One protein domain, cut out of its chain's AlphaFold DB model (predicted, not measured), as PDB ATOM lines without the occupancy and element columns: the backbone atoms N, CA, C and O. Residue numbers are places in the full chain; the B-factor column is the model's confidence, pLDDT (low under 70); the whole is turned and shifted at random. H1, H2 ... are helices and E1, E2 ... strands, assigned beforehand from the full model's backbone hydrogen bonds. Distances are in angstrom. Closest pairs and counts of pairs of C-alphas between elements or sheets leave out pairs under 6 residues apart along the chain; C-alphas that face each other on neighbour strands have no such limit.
ATOM      1  N   ILE A   3     170.764 286.340 297.482       88.62
ATOM      2  CA  ILE A   3     170.311 285.227 298.314       88.62
ATOM      3  C   ILE A   3     168.785 285.297 298.407       88.62
ATOM      4  O   ILE A   3     168.218 286.347 298.729       88.62
ATOM      5  N   LYS A   4     168.112 284.186 298.120       91.00
ATOM      6  CA  LYS A   4     166.664 284.036 298.252       91.00
ATOM      7  C   LYS A   4     166.373 282.855 299.173       91.00
ATOM      8  O   LYS A   4     166.622 281.710 298.820       91.00
ATOM      9  N   ARG A   5     165.845 283.141 300.360       90.25
ATOM     10  CA  ARG A   5     165.464 282.144 301.367       90.25
ATOM     11  C   ARG A   5     164.010 281.745 301.147       90.25
ATOM     12  O   ARG A   5     163.130 282.607 301.174       90.25
ATOM     13  N   ILE A   6     163.775 280.462 300.917       90.94
ATOM     14  CA  ILE A   6     162.472 279.903 300.559       90.94
ATOM     15  C   ILE A   6     161.857 279.265 301.800       90.94
ATOM     16  O   ILE A   6     162.467 278.395 302.430       90.94
ATOM     17  N   TYR A   7     160.647 279.696 302.144       92.00
ATOM     18  CA  TYR A   7     159.872 279.157 303.255       92.00
ATOM     19  C   TYR A   7     158.543 278.609 302.763       92.00
ATOM     20  O   TYR A   7     157.939 279.129 301.830       92.00
ATOM     21  N   ASP A   8     158.077 277.571 303.437       91.56
ATOM     22  CA  ASP A   8     156.753 277.025 303.233       91.56
ATOM     23  C   ASP A   8     155.687 278.029 303.666       91.56
ATOM     24  O   ASP A   8     155.727 278.571 304.774       91.56
ATOM     25  N   LYS A   9     154.721 278.284 302.787       90.19
ATOM     26  CA  LYS A   9     153.718 279.321 303.024       90.19
ATOM     27  C   LYS A   9     152.828 279.037 304.236       90.19
ATOM     28  O   LYS A   9     152.466 279.979 304.948       90.19
ATOM     29  N   GLU A  10     152.490 277.768 304.465       89.62
ATOM     30  CA  GLU A  10     151.543 277.331 305.496       89.62
ATOM     31  C   GLU A  10     152.234 277.092 306.836       89.62
ATOM     32  O   GLU A  10     151.804 277.601 307.868       89.62
ATOM     33  N   THR A  11     153.335 276.345 306.818       91.44
ATOM     34  CA  THR A  11     154.046 275.940 308.037       91.44
ATOM     35  C   THR A  11     155.098 276.951 308.479       91.44
ATOM     36  O   THR A  11     155.618 276.843 309.589       91.44
ATOM     37  N   LYS A  12     155.442 277.921 307.615       88.69
ATOM     38  CA  LYS A  12     156.599 278.821 307.771       88.69
ATOM     39  C   LYS A  12     157.921 278.067 307.969       88.69
ATOM     40  O   LYS A  12     158.899 278.652 308.433       88.69
ATOM     41  N   ALA A  13     157.968 276.780 307.620       90.12
ATOM     42  CA  ALA A  13     159.174 275.973 307.700       90.12
ATOM     43  C   ALA A  13     160.158 276.385 306.601       90.12
ATOM     44  O   ALA A  13     159.765 276.692 305.478       90.12
ATOM     45  N   PHE A  14     161.450 276.390 306.914       90.25
ATOM     46  CA  PHE A  14     162.489 276.657 305.926       90.25
ATOM     47  C   PHE A  14     162.576 275.500 304.916       90.25
ATOM     48  O   PHE A  14     162.703 274.346 305.322       90.25
ATOM     49  N   LYS A  15     162.514 275.810 303.613       91.44
ATOM     50  CA  LYS A  15     162.589 274.826 302.514       91.44
ATOM     51  C   LYS A  15     163.952 274.809 301.834       91.44
ATOM     52  O   LYS A  15     164.401 273.748 301.416       91.44
ATOM     53  N   GLY A  16     164.611 275.960 301.721       88.19
ATOM     54  CA  GLY A  16     165.917 276.040 301.076       88.19
ATOM     55  C   GLY A  16     166.380 277.461 300.794       88.19
ATOM     56  O   GLY A  16     165.703 278.438 301.122       88.19
ATOM     57  N   THR A  17     167.544 277.564 300.163       89.81
ATOM     58  CA  THR A  17     168.133 278.833 299.737       89.81
ATOM     59  C   THR A  17     168.516 278.740 298.267       89.81
ATOM     60  O   THR A  17     169.301 277.878 297.892       89.81
ATOM     61  N   ASP A  18     168.008 279.666 297.459       88.88
ATOM     62  CA  ASP A  18     168.489 279.915 296.104       88.88
ATOM     63  C   ASP A  18     169.570 280.994 296.153       88.88
ATOM     64  O   ASP A  18     169.343 282.101 296.658       88.88
ATOM     65  N   VAL A  19     170.745 280.692 295.602       87.88
ATOM     66  CA  VAL A  19     171.871 281.627 295.570       87.88
ATOM     67  C   VAL A  19     172.320 281.859 294.139       87.88
ATOM     68  O   VAL A  19     172.593 280.926 293.392       87.88
ATOM     69  N   ASN A  20     172.425 283.131 293.762       89.06
ATOM     70  CA  ASN A  20     173.015 283.541 292.496       89.06
ATOM     71  C   ASN A  20     174.214 284.450 292.773       89.06
ATOM     72  O   ASN A  20     174.063 285.552 293.317       89.06
ATOM     73  N   PHE A  21     175.414 284.017 292.398       87.12
ATOM     74  CA  PHE A  21     176.614 284.834 292.508       87.12
ATOM     75  C   PHE A  21     177.205 285.132 291.131       87.12
ATOM     76  O   PHE A  21     177.265 284.287 290.245       87.12
ATOM     77  N   VAL A  22     177.655 286.377 290.968       86.25
ATOM     78  CA  VAL A  22     178.409 286.807 289.793       86.25
ATOM     79  C   VAL A  22     179.873 286.794 290.166       86.25
ATOM     80  O   VAL A  22     180.277 287.390 291.166       86.25
ATOM     81  N   TYR A  23     180.652 286.140 289.325       85.06
ATOM     82  CA  TYR A  23     182.058 285.911 289.539       85.06
ATOM     83  C   TYR A  23     182.881 286.699 288.519       85.06
ATOM     84  O   TYR A  23     182.663 286.574 287.314       85.06
ATOM     85  N   LYS A  24     183.805 287.543 288.992       85.94
ATOM     86  CA  LYS A  24     184.680 288.356 288.136       85.94
ATOM     87  C   LYS A  24     186.133 287.954 288.357       85.94
ATOM     88  O   LYS A  24     186.620 288.029 289.483       85.94
ATOM     89  N   GLN A  25     186.809 287.552 287.283       86.31
ATOM     90  CA  GLN A  25     188.238 287.248 287.315       86.31
ATOM     91  C   GLN A  25     189.047 288.524 287.594       86.31
ATOM     92  O   GLN A  25     188.746 289.569 287.009       86.31
ATOM     93  N   PRO A  26     190.061 288.472 288.475       87.00
ATOM     94  CA  PRO A  26     190.986 289.578 288.621       87.00
ATOM     95  C   PRO A  26     191.907 289.650 287.403       87.00
ATOM     96  O   PRO A  26     192.182 288.642 286.753       87.00
ATOM     97  N   GLN A  27     192.408 290.851 287.128       87.31
ATOM     98  CA  GLN A  27     193.387 291.105 286.080       87.31
ATOM     99  C   GLN A  27     194.692 291.613 286.693       87.31
ATOM    100  O   GLN A  27     194.693 292.358 287.674       87.31
ATOM    101  N   VAL A  28     195.809 291.223 286.098       87.06
ATOM    102  CA  VAL A  28     197.160 291.675 286.418       87.06
ATOM    103  C   VAL A  28     197.741 292.405 285.223       87.06
ATOM    104  O   VAL A  28     197.485 292.056 284.076       87.06
ATOM    105  N   THR A  29     198.545 293.426 285.490       90.06
ATOM    106  CA  THR A  29     199.256 294.164 284.447       90.06
ATOM    107  C   THR A  29     200.741 293.850 284.534       90.06
ATOM    108  O   THR A  29     201.371 294.103 285.559       90.06
ATOM    109  N   PHE A  30     201.305 293.319 283.454       89.94
ATOM    110  CA  PHE A  30     202.742 293.155 283.292       89.94
ATOM    111  C   PHE A  30     203.312 294.386 282.599       89.94
ATOM    112  O   PHE A  30     202.858 294.784 281.525       89.94
ATOM    113  N   LEU A  31     204.322 294.982 283.231       91.75
ATOM    114  CA  LEU A  31     205.062 296.113 282.691       91.75
ATOM    115  C   LEU A  31     206.411 295.630 282.164       91.75
ATOM    116  O   LEU A  31     207.307 295.290 282.940       91.75
ATOM    117  N   THR A  32     206.570 295.646 280.845       92.06
ATOM    118  CA  THR A  32     207.851 295.353 280.199       92.06
ATOM    119  C   THR A  32     208.593 296.659 279.972       92.06
ATOM    120  O   THR A  32     208.131 297.514 279.219       92.06
ATOM    121  N   LYS A  33     209.752 296.840 280.614       93.50
ATOM    122  CA  LYS A  33     210.571 298.049 280.430       93.50
ATOM    123  C   LYS A  33     211.167 298.098 279.025       93.50
ATOM    124  O   LYS A  33     211.541 297.055 278.488       93.50
ATOM    125  N   ALA A  34     211.347 299.305 278.493       93.75
ATOM    126  CA  ALA A  34     212.071 299.539 277.246       93.75
ATOM    127  C   ALA A  34     213.415 298.789 277.212       93.75
ATOM    128  O   ALA A  34     214.179 298.824 278.175       93.75
ATOM    129  N   GLY A  35     213.673 298.075 276.116       91.12
ATOM    130  CA  GLY A  35     214.884 297.277 275.916       91.12
ATOM    131  C   GLY A  35     214.850 295.858 276.501       91.12
ATOM    132  O   GLY A  35     215.775 295.085 276.258       91.12
ATOM    133  N   SER A  36     213.804 295.481 277.246       92.94
ATOM    134  CA  SER A  36     213.727 294.153 277.877       92.94
ATOM    135  C   SER A  36     213.427 293.043 276.867       92.94
ATOM    136  O   SER A  36     212.779 293.276 275.848       92.94
ATOM    137  N   VAL A  37     213.835 291.817 277.186       90.62
ATOM    138  CA  VAL A  37     213.715 290.649 276.296       90.62
ATOM    139  C   VAL A  37     212.315 290.032 276.229       90.62
ATOM    140  O   VAL A  37     212.069 289.243 275.335       90.62
ATOM    141  N   GLY A  38     211.377 290.411 277.102       91.62
ATOM    142  CA  GLY A  38     210.057 289.766 277.154       91.62
ATOM    143  C   GLY A  38     210.133 288.355 277.744       91.62
ATOM    144  O   GLY A  38     211.120 287.998 278.388       91.62
ATOM    145  N   GLY A  39     209.070 287.571 277.579       92.38
ATOM    146  CA  GLY A  39     209.032 286.198 278.070       92.38
ATOM    147  C   GLY A  39     207.659 285.551 277.983       92.38
ATOM    148  O   GLY A  39     206.719 286.077 277.394       92.38
ATOM    149  N   THR A  40     207.533 284.389 278.600       92.19
ATOM    150  CA  THR A  40     206.304 283.605 278.634       92.19
ATOM    151  C   THR A  40     205.999 283.223 280.071       92.19
ATOM    152  O   THR A  40     206.806 282.574 280.737       92.19
ATOM    153  N   VAL A  41     204.827 283.620 280.560       91.56
ATOM    154  CA  VAL A  41     204.285 283.111 281.820       91.56
ATOM    155  C   VAL A  41     203.863 281.669 281.583       91.56
ATOM    156  O   VAL A  41     203.100 281.405 280.655       91.56
ATOM    157  N   THR A  42     204.372 280.754 282.402       91.44
ATOM    158  CA  THR A  42     204.091 279.311 282.300       91.44
ATOM    159  C   THR A  42     203.231 278.800 283.451       91.44
ATOM    160  O   THR A  42     202.568 277.767 283.343       91.44
ATOM    161  N   LYS A  43     203.254 279.516 284.580       92.00
ATOM    162  CA  LYS A  43     202.583 279.114 285.811       92.00
ATOM    163  C   LYS A  43     202.225 280.322 286.668       92.00
ATOM    164  O   LYS A  43     203.011 281.260 286.777       92.00
ATOM    165  N   ALA A  44     201.085 280.249 287.350       92.00
ATOM    166  CA  ALA A  44     200.742 281.100 288.482       92.00
ATOM    167  C   ALA A  44     200.439 280.231 289.706       92.00
ATOM    168  O   ALA A  44     199.621 279.316 289.652       92.00
ATOM    169  N   THR A  45     201.099 280.517 290.822       93.81
ATOM    170  CA  THR A  45     200.739 279.976 292.135       93.81
ATOM    171  C   THR A  45     199.954 281.044 292.865       93.81
ATOM    172  O   THR A  45     200.471 282.137 293.083       93.81
ATOM    173  N   VAL A  46     198.719 280.733 293.222       93.31
ATOM    174  CA  VAL A  46     197.792 281.669 293.840       93.31
ATOM    175  C   VAL A  46     197.502 281.218 295.261       93.31
ATOM    176  O   VAL A  46     197.318 280.025 295.508       93.31
ATOM    177  N   SER A  47     197.442 282.170 296.186       94.56
ATOM    178  CA  SER A  47     196.842 281.969 297.493       94.56
ATOM    179  C   SER A  47     195.886 283.097 297.863       94.56
ATOM    180  O   SER A  47     196.196 284.276 297.702       94.56
ATOM    181  N   VAL A  48     194.728 282.723 298.390       94.75
ATOM    182  CA  VAL A  48     193.714 283.617 298.935       94.75
ATOM    183  C   VAL A  48     193.839 283.569 300.447       94.75
ATOM    184  O   VAL A  48     193.851 282.488 301.032       94.75
ATOM    185  N   THR A  49     193.964 284.727 301.082       94.06
ATOM    186  CA  THR A  49     194.070 284.844 302.534       94.06
ATOM    187  C   THR A  49     192.950 285.693 303.106       94.06
ATOM    188  O   THR A  49     192.493 286.633 302.456       94.06
ATOM    189  N   ASP A  50     192.534 285.382 304.327       91.12
ATOM    190  CA  ASP A  50     191.583 286.178 305.095       91.12
ATOM    191  C   ASP A  50     192.228 287.449 305.689       91.12
ATOM    192  O   ASP A  50     193.416 287.732 305.494       91.12
ATOM    193  N   SER A  51     191.442 288.217 306.449       86.94
ATOM    194  CA  SER A  51     191.908 289.427 307.140       86.94
ATOM    195  C   SER A  51     193.017 289.177 308.167       86.94
ATOM    196  O   SER A  51     193.724 290.110 308.543       86.94
ATOM    197  N   SER A  52     193.152 287.938 308.638       88.69
ATOM    198  CA  SER A  52     194.152 287.509 309.617       88.69
ATOM    199  C   SER A  52     195.439 287.011 308.946       88.69
ATOM    200  O   SER A  52     196.427 286.760 309.631       88.69
ATOM    201  N   GLY A  53     195.449 286.895 307.613       86.19
ATOM    202  CA  GLY A  53     196.566 286.369 306.830       86.19
ATOM    203  C   GLY A  53     196.587 284.843 306.712       86.19
ATOM    204  O   GLY A  53     197.546 284.298 306.165       86.19
ATOM    205  N   ASN A  54     195.548 284.156 307.189       90.19
ATOM    206  CA  ASN A  54     195.418 282.707 307.056       90.19
ATOM    207  C   ASN A  54     194.870 282.351 305.678       90.19
ATOM    208  O   ASN A  54     194.165 283.155 305.072       90.19
ATOM    209  N   LEU A  55     195.166 281.146 305.184       92.19
ATOM    210  CA  LEU A  55     194.576 280.659 303.939       92.19
ATOM    211  C   LEU A  55     193.053 280.606 304.067       92.19
ATOM    212  O   LEU A  55     192.507 279.968 304.964       92.19
ATOM    213  N   TYR A  56     192.379 281.286 303.150       90.62
ATOM    214  CA  TYR A  56     190.933 281.269 303.057       90.62
ATOM    215  C   TYR A  56     190.492 279.979 302.369       90.62
ATOM    216  O   TYR A  56     190.924 279.725 301.250       90.62
ATOM    217  N   ASN A  57     189.632 279.183 303.005       82.12
ATOM    218  CA  ASN A  57     189.249 277.857 302.510       82.12
ATOM    219  C   ASN A  57     190.462 276.923 302.321       82.12
ATOM    220  O   ASN A  57     190.655 276.420 301.224       82.12
ATOM    221  N   ASP A  58     191.303 276.760 303.353       74.81
ATOM    222  CA  ASP A  58     192.529 275.930 303.463       74.81
ATOM    223  C   ASP A  58     192.945 275.110 302.213       74.81
ATOM    224  O   ASP A  58     193.981 275.380 301.601       74.81
ATOM    225  N   VAL A  59     192.107 274.160 301.771       73.44
ATOM    226  CA  VAL A  59     192.337 273.298 300.592       73.44
ATOM    227  C   VAL A  59     192.238 274.043 299.248       73.44
ATOM    228  O   VAL A  59     193.078 273.853 298.372       73.44
ATOM    229  N   ASN A  60     191.228 274.893 299.068       81.00
ATOM    230  CA  ASN A  60     190.987 275.668 297.844       81.00
ATOM    231  C   ASN A  60     191.631 277.060 297.876       81.00
ATOM    232  O   ASN A  60     191.735 277.726 296.847       81.00
ATOM    233  N   GLY A  61     192.083 277.501 299.049       83.69
ATOM    234  CA  GLY A  61     192.746 278.780 299.259       83.69
ATOM    235  C   GLY A  61     194.117 278.879 298.630       83.69
ATOM    236  O   GLY A  61     194.661 279.974 298.561       83.69
ATOM    237  N   LYS A  62     194.704 277.768 298.179       92.94
ATOM    238  CA  LYS A  62     196.014 277.751 297.531       92.94
ATOM    239  C   LYS A  62     196.037 276.760 296.380       92.94
ATOM    240  O   LYS A  62     195.848 275.566 296.570       92.94
ATOM    241  N   TYR A  63     196.360 277.244 295.191       91.94
ATOM    242  CA  TYR A  63     196.394 276.419 293.989       91.94
ATOM    243  C   TYR A  63     197.456 276.902 293.009       91.94
ATOM    244  O   TYR A  63     198.001 278.001 293.095       91.94
ATOM    245  N   THR A  64     197.791 276.027 292.070       92.06
ATOM    246  CA  THR A  64     198.682 276.320 290.953       92.06
ATOM    247  C   THR A  64     197.899 276.171 289.666       92.06
ATOM    248  O   THR A  64     197.230 275.161 289.475       92.06
ATOM    249  N   GLN A  65     198.049 277.134 288.766       88.69
ATOM    250  CA  GLN A  65     197.570 277.025 287.399       88.69
ATOM    251  C   GLN A  65     198.729 277.096 286.427       88.69
ATOM    252  O   GLN A  65     199.628 277.923 286.579       88.69
ATOM    253  N   SER A  66     198.676 276.229 285.426       88.44
ATOM    254  CA  SER A  66     199.594 276.239 284.298       88.44
ATOM    255  C   SER A  66     198.859 276.808 283.098       88.44
ATOM    256  O   SER A  66     197.779 276.337 282.750       88.44
ATOM    257  N   PHE A  67     199.443 277.817 282.472       85.38
ATOM    258  CA  PHE A  67     198.930 278.430 281.255       85.38
ATOM    259  C   PHE A  67     200.091 279.065 280.505       85.38
ATOM    260  O   PHE A  67     201.158 279.275 281.075       85.38
ATOM    261  N   VAL A  68     199.883 279.363 279.228       85.88
ATOM    262  CA  VAL A  68     200.888 280.007 278.383       85.88
ATOM    263  C   VAL A  68     200.392 281.404 278.059       85.88
ATOM    264  O   VAL A  68     199.422 281.561 277.322       85.88
ATOM    265  N   ALA A  69     201.049 282.416 278.622       86.62
ATOM    266  CA  ALA A  69     200.747 283.814 278.332       86.62
ATOM    267  C   ALA A  69     202.015 284.559 277.912       86.62
ATOM    268  O   ALA A  69     203.022 284.560 278.622       86.62
ATOM    269  N   ARG A  70     201.970 285.182 276.732       89.12
ATOM    270  CA  ARG A  70     203.127 285.824 276.109       89.12
ATOM    271  C   ARG A  70     203.288 287.269 276.580       89.12
ATOM    272  O   ARG A  70     202.475 288.128 276.248       89.12
ATOM    273  N   ILE A  71     204.383 287.554 277.275       90.44
ATOM    274  CA  ILE A  71     204.824 288.912 277.591       90.44
ATOM    275  C   ILE A  71     205.729 289.384 276.452       90.44
ATOM    276  O   ILE A  71     206.824 288.859 276.240       90.44
ATOM    277  N   LEU A  72     205.270 290.379 275.708       91.12
ATOM    278  CA  LEU A  72     206.009 290.954 274.598       91.12
ATOM    279  C   LEU A  72     207.280 291.663 275.100       91.12
ATOM    280  O   LEU A  72     207.261 292.259 276.185       91.12
ATOM    281  N   PRO A  73     208.370 291.646 274.310       92.81
ATOM    282  CA  PRO A  73     209.598 292.358 274.643       92.81
ATOM    283  C   PRO A  73     209.388 293.869 274.725       92.81
ATOM    284  O   PRO A  73     208.463 294.425 274.136       92.81
ATOM    285  N   GLY A  74     210.313 294.563 275.383       93.75
ATOM    286  CA  GLY A  74     210.363 296.025 275.462       93.75
ATOM    287  C   GLY A  74     210.870 296.682 274.179       93.75
ATOM    288  O   GLY A  74     211.576 297.689 274.238       93.75
ATOM    289  N   TRP A  75     210.572 296.082 273.031       92.25
ATOM    290  CA  TRP A  75     210.985 296.507 271.702       92.25
ATOM    291  C   TRP A  75     209.751 296.562 270.812       92.25
ATOM    292  O   TRP A  75     208.882 295.705 270.920       92.25
ATOM    293  N   ALA A  76     209.676 297.554 269.939       92.00
ATOM    294  CA  ALA A  76     208.618 297.738 268.957       92.00
ATOM    295  C   ALA A  76     209.218 297.930 267.573       92.00
ATOM    296  O   ALA A  76     210.328 298.446 267.450       92.00
ATOM    297  N   CYS A  77     208.464 297.551 266.549       90.25
ATOM    298  CA  CYS A  77     208.808 297.892 265.178       90.25
ATOM    299  C   CYS A  77     208.522 299.372 264.920       90.25
ATOM    300  O   CYS A  77     207.585 299.938 265.490       90.25
ATOM    301  N   THR A  78     209.330 299.997 264.072       89.88
ATOM    302  CA  THR A  78     209.020 301.319 263.525       89.88
ATOM    303  C   THR A  78     207.905 301.217 262.486       89.88
ATOM    304  O   THR A  78     207.877 300.292 261.675       89.88
ATOM    305  N   THR A  79     206.971 302.163 262.508       85.38
ATOM    306  CA  THR A  79     206.023 302.383 261.415       85.38
ATOM    307  C   THR A  79     206.755 303.026 260.229       85.38
ATOM    308  O   THR A  79     207.852 303.565 260.407       85.38
ATOM    309  N   PRO A  80     206.171 303.030 259.017       83.19
ATOM    310  CA  PRO A  80     206.745 303.735 257.867       83.19
ATOM    311  C   PRO A  80     207.029 305.227 258.123       83.19
ATOM    312  O   PRO A  80     207.906 305.809 257.491       83.19
ATOM    313  N   GLU A  81     206.322 305.842 259.073       83.88
ATOM    314  CA  GLU A  81     206.496 307.231 259.515       83.88
ATOM    315  C   GLU A  81     207.594 307.402 260.587       83.88
ATOM    316  O   GLU A  81     207.832 308.514 261.057       83.88
ATOM    317  N   GLY A  82     208.262 306.317 260.992       79.81
ATOM    318  CA  GLY A  82     209.344 306.313 261.981       79.81
ATOM    319  C   GLY A  82     208.887 306.314 263.445       79.81
ATOM    320  O   GLY A  82     209.722 306.436 264.342       79.81
ATOM    321  N   ALA A  83     207.586 306.174 263.714       85.56
ATOM    322  CA  ALA A  83     207.055 306.058 265.071       85.56
ATOM    323  C   ALA A  83     207.150 304.610 265.575       85.56
ATOM    324  O   ALA A  83     207.175 303.679 264.783       85.56
ATOM    325  N   ALA A  84     207.186 304.384 266.887       85.81
ATOM    326  CA  ALA A  84     207.140 303.024 267.420       85.81
ATOM    327  C   ALA A  84     205.699 302.481 267.411       85.81
ATOM    328  O   ALA A  84     204.795 303.164 267.888       85.81
ATOM    329  N   ASP A  85     205.503 301.243 266.950       85.00
ATOM    330  CA  ASP A  85     204.253 300.493 267.109       85.00
ATOM    331  C   ASP A  85     204.340 299.560 268.337       85.00
ATOM    332  O   ASP A  85     204.912 298.463 268.266       85.00
ATOM    333  N   PRO A  86     203.797 299.966 269.501       77.94
ATOM    334  CA  PRO A  86     203.858 299.171 270.724       77.94
ATOM    335  C   PRO A  86     202.958 297.927 270.688       77.94
ATOM    336  O   PRO A  86     203.096 297.077 271.570       77.94
ATOM    337  N   SER A  87     202.051 297.819 269.712       76.38
ATOM    338  CA  SER A  87     201.124 296.692 269.573       76.38
ATOM    339  C   SER A  87     201.702 295.549 268.735       76.38
ATOM    340  O   SER A  87     201.391 294.386 268.990       76.38
ATOM    341  N   ALA A  88     202.601 295.856 267.798       79.81
ATOM    342  CA  ALA A  88     203.274 294.859 266.977       79.81
ATOM    343  C   ALA A  88     204.257 293.999 267.791       79.81
ATOM    344  O   ALA A  88     204.965 294.487 268.680       79.81
ATOM    345  N   ASP A  89     204.351 292.710 267.469       81.94
ATOM    346  CA  ASP A  89     205.415 291.856 267.997       81.94
ATOM    347  C   ASP A  89     206.751 292.245 267.328       81.94
ATOM    348  O   ASP A  89     206.852 292.181 266.098       81.94
ATOM    349  N   PRO A  90     207.798 292.629 268.084       85.00
ATOM    350  CA  PRO A  90     209.111 292.948 267.519       85.00
ATOM    351  C   PRO A  90     209.786 291.768 266.805       85.00
ATOM    352  O   PRO A  90     210.814 291.963 266.159       85.00
ATOM    353  N   ALA A  91     209.268 290.542 266.901       83.31
ATOM    354  CA  ALA A  91     209.696 289.425 266.061       83.31
ATOM    355  C   ALA A  91     209.381 289.639 264.566       83.31
ATOM    356  O   ALA A  91     209.984 288.985 263.719       83.31
ATOM    357  N   THR A  92     208.467 290.556 264.233       85.56
ATOM    358  CA  THR A  92     208.015 290.807 262.853       85.56
ATOM    359  C   THR A  92     208.906 291.767 262.057       85.56
ATOM    360  O   THR A  92     208.745 291.864 260.842       85.56
ATOM    361  N   CYS A  93     209.865 292.441 262.698       84.75
ATOM    362  CA  CYS A  93     210.763 293.402 262.053       84.75
ATOM    363  C   CYS A  93     212.246 293.096 262.278       84.75
ATOM    364  O   CYS A  93     212.649 292.388 263.210       84.75
ATOM    365  N   SER A  94     213.073 293.665 261.397       87.81
ATOM    366  CA  SER A  94     214.524 293.554 261.470       87.81
ATOM    367  C   SER A  94     215.076 294.283 262.700       87.81
ATOM    368  O   SER A  94     214.430 295.163 263.266       87.81
ATOM    369  N   PHE A  95     216.290 293.933 263.134       83.25
ATOM    370  CA  PHE A  95     216.912 294.576 264.294       83.25
ATOM    371  C   PHE A  95     217.124 296.088 264.109       83.25
ATOM    372  O   PHE A  95     217.009 296.828 265.080       83.25
ATOM    373  N   THR A  96     217.391 296.556 262.883       86.19
ATOM    374  CA  THR A  96     217.591 297.989 262.599       86.19
ATOM    375  C   THR A  96     216.313 298.807 262.742       86.19
ATOM    376  O   THR A  96     216.391 300.006 262.985       86.19
ATOM    377  N   ASP A  97     215.155 298.153 262.657       87.12
ATOM    378  CA  ASP A  97     213.842 298.799 262.707       87.12
ATOM    379  C   ASP A  97     213.215 298.723 264.108       87.12
ATOM    380  O   ASP A  97     212.054 299.099 264.283       87.12
ATOM    381  N   LYS A  98     213.960 298.218 265.104       90.31
ATOM    382  CA  LYS A  98     213.499 298.079 266.490       90.31
ATOM    383  C   LYS A  98     213.797 299.325 267.305       90.31
ATOM    384  O   LYS A  98     214.935 299.777 267.396       90.31
ATOM    385  N   VAL A  99     212.780 299.797 268.015       91.50
ATOM    386  CA  VAL A  99     212.893 300.889 268.985       91.50
ATOM    387  C   VAL A  99     212.516 300.380 270.365       91.50
ATOM    388  O   VAL A  99     211.564 299.614 270.522       91.50
ATOM    389  N   ALA A 100     213.264 300.796 271.382       92.75
ATOM    390  CA  ALA A 100     212.974 300.434 272.759       92.75
ATOM    391  C   ALA A 100     211.704 301.154 273.242       92.75
ATOM    392  O   ALA A 100     211.614 302.380 273.168       92.75
ATOM    393  N   VAL A 101     210.736 300.403 273.769       92.62
ATOM    394  CA  VAL A 101     209.472 300.937 274.296       92.62
ATOM    395  C   VAL A 101     209.060 300.233 275.578       92.62
ATOM    396  O   VAL A 101     209.228 299.023 275.729       92.62
ATOM    397  N   THR A 102     208.476 300.985 276.504       92.31
ATOM    398  CA  THR A 102     207.791 300.385 277.650       92.31
ATOM    399  C   THR A 102     206.420 299.883 277.206       92.31
ATOM    400  O   THR A 102     205.683 300.613 276.546       92.31
ATOM    401  N   ARG A 103     206.069 298.652 277.588       90.06
ATOM    402  CA  ARG A 103     204.771 298.033 277.290       90.06
ATOM    403  C   ARG A 103     204.012 297.713 278.564       90.06
ATOM    404  O   ARG A 103     204.605 297.409 279.596       90.06
ATOM    405  N   SER A 104     202.694 297.758 278.448       90.88
ATOM    406  CA  SER A 104     201.752 297.349 279.479       90.88
ATOM    407  C   SER A 104     200.825 296.309 278.874       90.88
ATOM    408  O   SER A 104     200.131 296.605 277.903       90.88
ATOM    409  N   GLN A 105     200.824 295.099 279.425       88.12
ATOM    410  CA  GLN A 105     199.936 294.023 278.995       88.12
ATOM    411  C   GLN A 105     199.087 293.552 280.164       88.12
ATOM    412  O   GLN A 105     199.613 293.243 281.234       88.12
ATOM    413  N   VAL A 106     197.777 293.499 279.951       88.06
ATOM    414  CA  VAL A 106     196.814 293.040 280.951       88.06
ATOM    415  C   VAL A 106     196.519 291.563 280.717       88.06
ATOM    416  O   VAL A 106     196.303 291.154 279.581       88.06
ATOM    417  N   PHE A 107     196.505 290.775 281.789       82.81
ATOM    418  CA  PHE A 107     196.166 289.357 281.778       82.81
ATOM    419  C   PHE A 107     195.203 289.012 282.919       82.81
ATOM    420  O   PHE A 107     195.388 289.514 284.022       82.81
ATOM    421  N   PRO A 108     194.252 288.095 282.721       80.56
ATOM    422  CA  PRO A 108     193.768 287.665 281.415       80.56
ATOM    423  C   PRO A 108     193.192 288.839 280.599       80.56
ATOM    424  O   PRO A 108     192.596 289.767 281.152       80.56
ATOM    425  N   ASP A 109     193.405 288.802 279.285       73.75
ATOM    426  CA  ASP A 109     192.725 289.666 278.312       73.75
ATOM    427  C   ASP A 109     191.392 289.033 277.862       73.75
ATOM    428  O   ASP A 109     191.062 287.911 278.247       73.75
ATOM    429  N   GLU A 110     190.593 289.729 277.049       67.81
ATOM    430  CA  GLU A 110     189.300 289.187 276.594       67.81
ATOM    431  C   GLU A 110     189.431 287.868 275.815       67.81
ATOM    432  O   GLU A 110     188.540 287.023 275.900       67.81
ATOM    433  N   ALA A 111     190.552 287.651 275.122       64.44
ATOM    434  CA  ALA A 111     190.822 286.429 274.371       64.44
ATOM    435  C   ALA A 111     191.281 285.255 275.264       64.44
ATOM    436  O   ALA A 111     191.073 284.094 274.916       64.44
ATOM    437  N   SER A 112     191.879 285.542 276.423       61.53
ATOM    438  CA  SER A 112     192.436 284.568 277.378       61.53
ATOM    439  C   SER A 112     191.638 284.442 278.681       61.53
ATOM    440  O   SER A 112     191.933 283.567 279.494       61.53
ATOM    441  N   ASN A 113     190.577 285.237 278.861       59.88
ATOM    442  CA  ASN A 113     189.687 285.208 280.030       59.88
ATOM    443  C   ASN A 113     189.113 283.816 280.335       59.88
ATOM    444  O   ASN A 113     188.834 283.512 281.492       59.88
ATOM    445  N   ALA A 114     188.953 282.957 279.323       55.59
ATOM    446  CA  ALA A 114     188.489 281.586 279.524       55.59
ATOM    447  C   ALA A 114     189.612 280.600 279.911       55.59
ATOM    448  O   ALA A 114     189.325 279.581 280.539       55.59
ATOM    449  N   SER A 115     190.871 280.872 279.546       64.62
ATOM    450  CA  SER A 115     191.998 279.940 279.721       64.62
ATOM    451  C   SER A 115     192.860 280.220 280.952       64.62
ATOM    452  O   SER A 115     193.510 279.300 281.447       64.62
ATOM    453  N   VAL A 116     192.859 281.452 281.472       76.56
ATOM    454  CA  VAL A 116     193.640 281.837 282.655       76.56
ATOM    455  C   VAL A 116     192.705 282.269 283.778       76.56
ATOM    456  O   VAL A 116     192.057 283.309 283.692       76.56
ATOM    457  N   GLN A 117     192.657 281.488 284.858       83.88
ATOM    458  CA  GLN A 117     191.805 281.771 286.012       83.88
ATOM    459  C   GLN A 117     192.670 282.190 287.203       83.88
ATOM    460  O   GLN A 117     193.265 281.375 287.891       83.88
ATOM    461  N   LEU A 118     192.784 283.481 287.488       87.50
ATOM    462  CA  LEU A 118     193.582 283.917 288.641       87.50
ATOM    463  C   LEU A 118     192.848 283.684 289.960       87.50
ATOM    464  O   LEU A 118     193.482 283.417 290.977       87.50
ATOM    465  N   LEU A 119     191.520 283.706 289.931       88.88
ATOM    466  CA  LEU A 119     190.674 283.184 290.990       88.88
ATOM    467  C   LEU A 119     190.013 281.888 290.473       88.88
ATOM    468  O   LEU A 119     189.672 281.828 289.291       88.88
ATOM    469  N   ILE A 120     189.810 280.859 291.310       88.69
ATOM    470  CA  ILE A 120     189.016 279.667 290.922       88.69
ATOM    471  C   ILE A 120     187.556 279.766 291.391       88.69
ATOM    472  O   ILE A 120     187.300 280.412 292.414       88.69
ATOM    473  N   PRO A 121     186.594 279.134 290.685       88.06
ATOM    474  CA  PRO A 121     185.179 279.171 291.056       88.06
ATOM    475  C   PRO A 121     184.887 278.671 292.475       88.06
ATOM    476  O   PRO A 121     184.094 279.301 293.166       88.06
ATOM    477  N   SER A 122     185.587 277.636 292.955       89.31
ATOM    478  CA  SER A 122     185.360 277.061 294.293       89.31
ATOM    479  C   SER A 122     185.645 278.031 295.447       89.31
ATOM    480  O   SER A 122     185.035 277.934 296.508       89.31
ATOM    481  N   VAL A 123     186.527 279.018 295.251       90.62
ATOM    482  CA  VAL A 123     186.706 280.113 296.223       90.62
ATOM    483  C   VAL A 123     185.477 281.026 296.239       90.62
ATOM    484  O   VAL A 123     185.076 281.502 297.298       90.62
ATOM    485  N   GLY A 124     184.872 281.269 295.072       89.81
ATOM    486  CA  GLY A 124     183.637 282.042 294.946       89.81
ATOM    487  C   GLY A 124     182.425 281.323 295.541       89.81
ATOM    488  O   GLY A 124     181.615 281.970 296.198       89.81
ATOM    489  N   GLU A 125     182.340 280.005 295.356       89.38
ATOM    490  CA  GLU A 125     181.324 279.140 295.971       89.38
ATOM    491  C   GLU A 125     181.429 279.184 297.497       89.38
ATOM    492  O   GLU A 125     180.463 279.554 298.155       89.38
ATOM    493  N   GLN A 126     182.622 278.973 298.064       91.25
ATOM    494  CA  GLN A 126     182.806 279.075 299.514       91.25
ATOM    495  C   GLN A 126     182.454 280.464 300.057       91.25
ATOM    496  O   GLN A 126     181.772 280.584 301.069       91.25
ATOM    497  N   ALA A 127     182.884 281.529 299.376       90.69
ATOM    498  CA  ALA A 127     182.551 282.889 299.794       90.69
ATOM    499  C   ALA A 127     181.046 283.166 299.739       90.69
ATOM    500  O   ALA A 127     180.531 283.966 300.521       90.69
ATOM    501  N   SER A 128     180.347 282.516 298.810       90.25
ATOM    502  CA  SER A 128     178.894 282.539 298.719       90.25
ATOM    503  C   SER A 128     178.247 281.808 299.894       90.25
ATOM    504  O   SER A 128     177.344 282.366 300.514       90.25
ATOM    505  N   ASP A 129     178.731 280.619 300.240       89.94
ATOM    506  CA  ASP A 129     178.212 279.828 301.359       89.94
ATOM    507  C   ASP A 129     178.422 280.546 302.701       89.94
ATOM    508  O   ASP A 129     177.463 280.747 303.449       89.94
ATOM    509  N   ASP A 130     179.621 281.085 302.945       90.50
ATOM    510  CA  ASP A 130     179.927 281.886 304.139       90.50
ATOM    511  C   ASP A 130     178.981 283.100 304.259       90.50
ATOM    512  O   ASP A 130     178.496 283.449 305.339       90.50
ATOM    513  N   CYS A 131     178.669 283.742 303.129       89.88
ATOM    514  CA  CYS A 131     177.697 284.830 303.068       89.88
ATOM    515  C   CYS A 131     176.251 284.376 303.308       89.88
ATOM    516  O   CYS A 131     175.431 285.220 303.661       89.88
ATOM    517  N   VAL A 132     175.882 283.124 303.056       88.81
ATOM    518  CA  VAL A 132     174.528 282.616 303.333       88.81
ATOM    519  C   VAL A 132     174.373 282.305 304.818       88.81
ATOM    520  O   VAL A 132     173.343 282.650 305.414       88.81
ATOM    521  N   GLU A 133     175.399 281.692 305.404       87.62
ATOM    522  CA  GLU A 133     175.434 281.272 306.805       87.62
ATOM    523  C   GLU A 133     175.634 282.443 307.772       87.62
ATOM    524  O   GLU A 133     175.093 282.437 308.879       87.62
ATOM    525  N   GLY A 134     176.369 283.477 307.360       87.50
ATOM    526  CA  GLY A 134     176.767 284.554 308.256       87.50
ATOM    527  C   GLY A 134     177.151 285.846 307.538       87.50
ATOM    528  O   GLY A 134     176.627 286.145 306.463       87.50
ATOM    529  N   PRO A 135     177.997 286.693 308.152       87.56
ATOM    530  CA  PRO A 135     178.532 287.864 307.478       87.56
ATOM    531  C   PRO A 135     179.444 287.435 306.330       87.56
ATOM    532  O   PRO A 135     180.246 286.516 306.464       87.56
ATOM    533  N   CYS A 136     179.350 288.146 305.209       89.38
ATOM    534  CA  CYS A 136     180.238 287.902 304.082       89.38
ATOM    535  C   CYS A 136     181.713 288.057 304.466       89.38
ATOM    536  O   CYS A 136     182.041 288.996 305.203       89.38
ATOM    537  N   PRO A 137     182.607 287.210 303.924       90.06
ATOM    538  CA  PRO A 137     184.032 287.344 304.169       90.06
ATOM    539  C   PRO A 137     184.512 288.710 303.672       90.06
ATOM    540  O   PRO A 137     184.313 289.092 302.519       90.06
ATOM    541  N   ALA A 138     185.140 289.461 304.573       86.44
ATOM    542  CA  ALA A 138     185.675 290.785 304.297       86.44
ATOM    543  C   ALA A 138     187.206 290.744 304.242       86.44
ATOM    544  O   ALA A 138     187.845 289.940 304.917       86.44
ATOM    545  N   ASN A 139     187.793 291.664 303.472       88.25
ATOM    546  CA  ASN A 139     189.245 291.848 303.364       88.25
ATOM    547  C   ASN A 139     190.013 290.609 302.874       88.25
ATOM    548  O   ASN A 139     191.179 290.420 303.230       88.25
ATOM    549  N   LEU A 140     189.380 289.786 302.035       92.31
ATOM    550  CA  LEU A 140     190.090 288.718 301.346       92.31
ATOM    551  C   LEU A 140     191.201 289.314 300.475       92.31
ATOM    552  O   LEU A 140     191.043 290.366 299.850       92.31
ATOM    553  N   SER A 141     192.340 288.638 300.452       94.00
ATOM    554  CA  SER A 141     193.549 289.095 299.780       94.00
ATOM    555  C   SER A 141     194.113 287.997 298.895       94.00
ATOM    556  O   SER A 141     194.286 286.863 299.324       94.00
ATOM    557  N   LEU A 142     194.437 288.346 297.660       93.50
ATOM    558  CA  LEU A 142     195.025 287.475 296.660       93.50
ATOM    559  C   LEU A 142     196.531 287.718 296.599       93.50
ATOM    560  O   LEU A 142     196.996 288.846 296.411       93.50
ATOM    561  N   ASN A 143     197.295 286.645 296.733       93.50
ATOM    562  CA  ASN A 143     198.730 286.628 296.516       93.50
ATOM    563  C   ASN A 143     198.999 285.725 295.320       93.50
ATOM    564  O   ASN A 143     198.524 284.594 295.268       93.50
ATOM    565  N   ILE A 144     199.736 286.230 294.343       93.31
ATOM    566  CA  ILE A 144     200.006 285.526 293.095       93.31
ATOM    567  C   ILE A 144     201.500 285.540 292.868       93.31
ATOM    568  O   ILE A 144     202.128 286.590 292.947       93.31
ATOM    569  N   THR A 145     202.062 284.382 292.561       94.50
ATOM    570  CA  THR A 145     203.453 284.219 292.157       94.50
ATOM    571  C   THR A 145     203.489 283.598 290.769       94.50
ATOM    572  O   THR A 145     203.126 282.435 290.593       94.50
ATOM    573  N   PHE A 146     203.917 284.379 289.786       93.69
ATOM    574  CA  PHE A 146     204.087 283.971 288.399       93.69
ATOM    575  C   PHE A 146     205.489 283.423 288.162       93.69
ATOM    576  O   PHE A 146     206.474 284.016 288.597       93.69
ATOM    577  N   THR A 147     205.574 282.330 287.414       95.12
ATOM    578  CA  THR A 147     206.819 281.834 286.829       95.12
ATOM    579  C   THR A 147     206.869 282.270 285.372       95.12
ATOM    580  O   THR A 147     205.964 281.955 284.598       95.12
ATOM    581  N   VAL A 148     207.921 283.000 285.013       94.31
ATOM    582  CA  VAL A 148     208.135 283.541 283.669       94.31
ATOM    583  C   VAL A 148     209.442 282.992 283.126       94.31
ATOM    584  O   VAL A 148     210.475 283.136 283.768       94.31
ATOM    585  N   GLN A 149     209.406 282.381 281.951       95.88
ATOM    586  CA  GLN A 149     210.611 282.056 281.200       95.88
ATOM    587  C   GLN A 149     210.875 283.191 280.213       95.88
ATOM    588  O   GLN A 149     210.029 283.463 279.365       95.88
ATOM    589  N   ASP A 150     211.997 283.892 280.351       94.50
ATOM    590  CA  ASP A 150     212.378 284.931 279.397       94.50
ATOM    591  C   ASP A 150     212.769 284.335 278.033       94.50
ATOM    592  O   ASP A 150     212.993 283.130 277.894       94.50
ATOM    593  N   ASP A 151     212.857 285.187 277.015       91.12
ATOM    594  CA  ASP A 151     213.192 284.769 275.644       91.12
ATOM    595  C   ASP A 151     214.613 284.218 275.491       91.12
ATOM    596  O   ASP A 151     214.932 283.592 274.481       91.12
ATOM    597  N   LEU A 152     215.470 284.442 276.489       92.88
ATOM    598  CA  LEU A 152     216.817 283.884 276.554       92.88
ATOM    599  C   LEU A 152     216.837 282.520 277.264       92.88
ATOM    600  O   LEU A 152     217.885 281.880 277.337       92.88
ATOM    601  N   GLY A 153     215.689 282.063 277.769       94.12
ATOM    602  CA  GLY A 153     215.505 280.786 278.442       94.12
ATOM    603  C   GLY A 153     215.689 280.824 279.960       94.12
ATOM    604  O   GLY A 153     215.554 279.774 280.590       94.12
ATOM    605  N   ASN A 154     215.958 281.982 280.572       96.19
ATOM    606  CA  ASN A 154     216.089 282.081 282.027       96.19
ATOM    607  C   ASN A 154     214.717 282.113 282.700       96.19
ATOM    608  O   ASN A 154     213.760 282.688 282.185       96.19
ATOM    609  N   ILE A 155     214.633 281.531 283.895       95.81
ATOM    610  CA  ILE A 155     213.396 281.478 284.673       95.81
ATOM    611  C   ILE A 155     213.420 282.560 285.750       95.81
ATOM    612  O   ILE A 155     214.335 282.627 286.567       95.81
ATOM    613  N   HIS A 156     212.357 283.354 285.782       94.62
ATOM    614  CA  HIS A 156     212.123 284.433 286.731       94.62
ATOM    615  C   HIS A 156     210.828 284.203 287.496       94.62
ATOM    616  O   HIS A 156     209.901 283.538 287.028       94.62
ATOM    617  N   THR A 157     210.761 284.789 288.686       94.25
ATOM    618  CA  THR A 157     209.562 284.767 289.523       94.25
ATOM    619  C   THR A 157     209.093 286.192 289.778       94.25
ATOM    620  O   THR A 157     209.888 287.040 290.179       94.25
ATOM    621  N   ILE A 158     207.808 286.454 289.544       92.06
ATOM    622  CA  ILE A 158     207.187 287.769 289.731       92.06
ATOM    623  C   ILE A 158     205.982 287.600 290.644       92.06
ATOM    624  O   ILE A 158     205.103 286.795 290.346       92.06
ATOM    625  N   SER A 159     205.912 288.366 291.731       92.44
ATOM    626  CA  SER A 159     204.830 288.233 292.709       92.44
ATOM    627  C   SER A 159     204.019 289.512 292.875       92.44
ATOM    628  O   SER A 159     204.559 290.616 292.887       92.44
ATOM    629  N   THR A 160     202.713 289.341 293.061       89.75
ATOM    630  CA  THR A 160     201.766 290.367 293.508       89.75
ATOM    631  C   THR A 160     201.237 289.912 294.859       89.75
ATOM    632  O   THR A 160     200.802 288.765 294.972       89.75
ATOM    633  N   ASN A 161     201.260 290.772 295.871       90.44
ATOM    634  CA  ASN A 161     200.811 290.419 297.214       90.44
ATOM    635  C   ASN A 161     199.682 291.346 297.646       90.44
ATOM    636  O   ASN A 161     199.709 292.535 297.328       90.44
ATOM    637  N   LYS A 162     198.748 290.809 298.435       88.00
ATOM    638  CA  LYS A 162     197.641 291.560 299.046       88.00
ATOM    639  C   LYS A 162     196.737 292.293 298.042       88.00
ATOM    640  O   LYS A 162     196.234 293.374 298.336       88.00
ATOM    641  N   SER A 163     196.513 291.704 296.868       90.12
ATOM    642  CA  SER A 163     195.539 292.226 295.904       90.12
ATOM    643  C   SER A 163     194.121 291.986 296.444       90.12
ATOM    644  O   SER A 163     193.796 290.844 296.763       90.12
ATOM    645  N   PRO A 164     193.266 293.008 296.601       90.25
ATOM    646  CA  PRO A 164     191.988 292.844 297.290       90.25
ATOM    647  C   PRO A 164     191.013 291.970 296.494       90.25
ATOM    648  O   PRO A 164     190.834 292.155 295.290       90.25
ATOM    649  N   VAL A 165     190.332 291.059 297.188       90.06
ATOM    650  CA  VAL A 165     189.199 290.284 296.670       90.06
ATOM    651  C   VAL A 165     187.942 290.764 297.386       90.06
ATOM    652  O   VAL A 165     187.818 290.659 298.605       90.06
ATOM    653  N   LEU A 166     187.011 291.332 296.621       89.75
ATOM    654  CA  LEU A 166     185.788 291.918 297.160       89.75
ATOM    655  C   LEU A 166     184.628 290.932 297.048       89.75
ATOM    656  O   LEU A 166     184.265 290.514 295.947       89.75
ATOM    657  N   VAL A 167     184.006 290.626 298.184       89.88
ATOM    658  CA  VAL A 167     182.807 289.789 298.265       89.88
ATOM    659  C   VAL A 167     181.648 290.658 298.732       89.88
ATOM    660  O   VAL A 167     181.645 291.167 299.848       89.88
ATOM    661  N   ASN A 168     180.660 290.844 297.856       87.06
ATOM    662  CA  ASN A 168     179.530 291.734 298.112       87.06
ATOM    663  C   ASN A 168     178.201 290.969 298.081       87.06
ATOM    664  O   ASN A 168     177.827 290.370 297.058       87.06
ATOM    665  N   ARG A 169     177.445 291.063 299.179       86.81
ATOM    666  CA  ARG A 169     176.019 290.719 299.216       86.81
ATOM    667  C   ARG A 169     175.224 291.865 298.602       86.81
ATOM    668  O   ARG A 169     175.261 292.984 299.095       86.81
ATOM    669  N   VAL A 170     174.537 291.576 297.504       85.50
ATOM    670  CA  VAL A 170     173.725 292.547 296.757       85.50
ATOM    671  C   VAL A 170     172.301 292.566 297.304       85.50
ATOM    672  O   VAL A 170     171.726 293.634 297.465       85.50
ATOM    673  N   SER A 171     171.736 291.396 297.611       84.38
ATOM    674  CA  SER A 171     170.421 291.286 298.252       84.38
ATOM    675  C   SER A 171     170.272 289.973 299.022       84.38
ATOM    676  O   SER A 171     170.935 288.983 298.705       84.38
ATOM    677  N   ASP A 172     169.414 289.996 300.040       86.69
ATOM    678  CA  ASP A 172     168.981 288.850 300.846       86.69
ATOM    679  C   ASP A 172     167.479 289.009 301.054       86.69
ATOM    680  O   ASP A 172     167.029 290.010 301.615       86.69
ATOM    681  N   THR A 173     166.702 288.098 300.481       85.75
ATOM    682  CA  THR A 173     165.244 288.209 300.419       85.75
ATOM    683  C   THR A 173     164.587 286.927 300.886       85.75
ATOM    684  O   THR A 173     165.126 285.833 300.718       85.75
ATOM    685  N   THR A 174     163.395 287.065 301.452       81.75
ATOM    686  CA  THR A 174     162.555 285.946 301.868       81.75
ATOM    687  C   THR A 174     161.401 285.800 300.890       81.75
ATOM    688  O   THR A 174     160.740 286.787 300.565       81.75
ATOM    689  N   VAL A 175     161.159 284.579 300.422       83.94
ATOM    690  CA  VAL A 175     160.036 284.252 299.540       83.94
ATOM    691  C   VAL A 175     159.286 283.055 300.108       83.94
ATOM    692  O   VAL A 175     159.894 282.115 300.616       83.94
ATOM    693  N   GLU A 176     157.961 283.122 300.046       82.25
ATOM    694  CA  GLU A 176     157.074 282.044 300.475       82.25
ATOM    695  C   GLU A 176     156.586 281.268 299.254       82.25
ATOM    696  O   GLU A 176     156.132 281.879 298.282       82.25
ATOM    697  N   GLU A 177     156.676 279.941 299.321       77.25
ATOM    698  CA  GLU A 177     156.247 279.012 298.269       77.25
ATOM    699  C   GLU A 177     155.396 277.871 298.828       77.25
ATOM    700  O   GLU A 177     155.894 277.100 299.690       77.25
TER     701      GLU A 177
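This is residues 3 to 177 of the 177 residues of an uncharacterized protein of Methylobacterium radiotolerans (UniProt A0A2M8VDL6). A long rod of strands: a small three-stranded sheet with H1 over E2 and E1 makes one end, a strongly twisted sheet of E5, E4, E9 and E10 with the short pair E3 and E8 by E5 makes the larger body, and the small hairpin of E6 and E7, with loop residues 79 to 97, makes the other end. Residues 21 to 27 and 166 to 170 join the small sheet to the body. The printed part has 175 residues, mostly strand, with named elements in the order E1 to E8, H1, E9 to E11. The orders are E5, E4, E9, E10, antiparallel, and E2, E1, E11, mixed. The whole is loose, with a radius of gyration of the C-alphas of 22.4 A and spans of 81 by 34 by 22 A.

Find C-alpha 3 at (170.311, 285.227, 298.314), where E1, residues 3 to 7, begins; E2, 14 to 20, and E3, 28 to 32, follow. E4, 39 to 49, is 28.7 A long and bends by 58 degrees at residue 42; E5, 62 to 71, is 24.5 A long and bends by 70 degrees at residue 68. Next come E6, 75 to 78, E7, 98 to 100, and E8, 103 to 107. Look for H1, 121 to 133, from C-alpha 121 at (185.179, 279.171, 291.056), 18.6 A long. E9, 140 to 150, is 31.5 A long; E10, 155 to 165, is 28.4 A long and bends by 59 degrees at residue 162. E11, 171 to 176, ends at C-alpha 176, (157.074, 282.044, 300.475).

Start at the sheet's hairpin E4 and E5, where N 44 and O 65 are 2.9 A apart. E4 and E9 are antiparallel, with N 45 and O 145 at 2.8 A; in the hairpin E9 and E10, N 146 and O 158 are 2.7 A apart. The closest C-alphas of E5 and E8, Ile 71 and Gln 105, are 7.2 A apart. E3 and E8 are antiparallel, with N 30 and O 105 at 2.8 A. E7 runs on into E8 at 83 degrees; in the hairpin E6 and E7, N 76 and O 99 are 2.9 A apart. At the other end, E1 and E2 are a hairpin, with N 4 and O 18 at 2.8 A, and E1 and E11 are parallel, with N 5 and O 173 at 2.8 A. H1 is on this sheet at a height over the sheet of 10.1 A, slantwise to the strands; the closest C-alphas of H1 and E1, Val 132 and Ile 3, are 7.1 A apart. Every O i to N i+4 pair in H1 is within hydrogen-bond range. H1 and E4 are only just apart, at 8.3 A.

The C-alphas of Glu 10 and Thr 96, the two farthest apart, are 81.4 A apart. The printed part has no cut. The links E4 to E5, E6 to E7 and E8 to H1 are long. Residues 110 to 115 have pLDDT under 70.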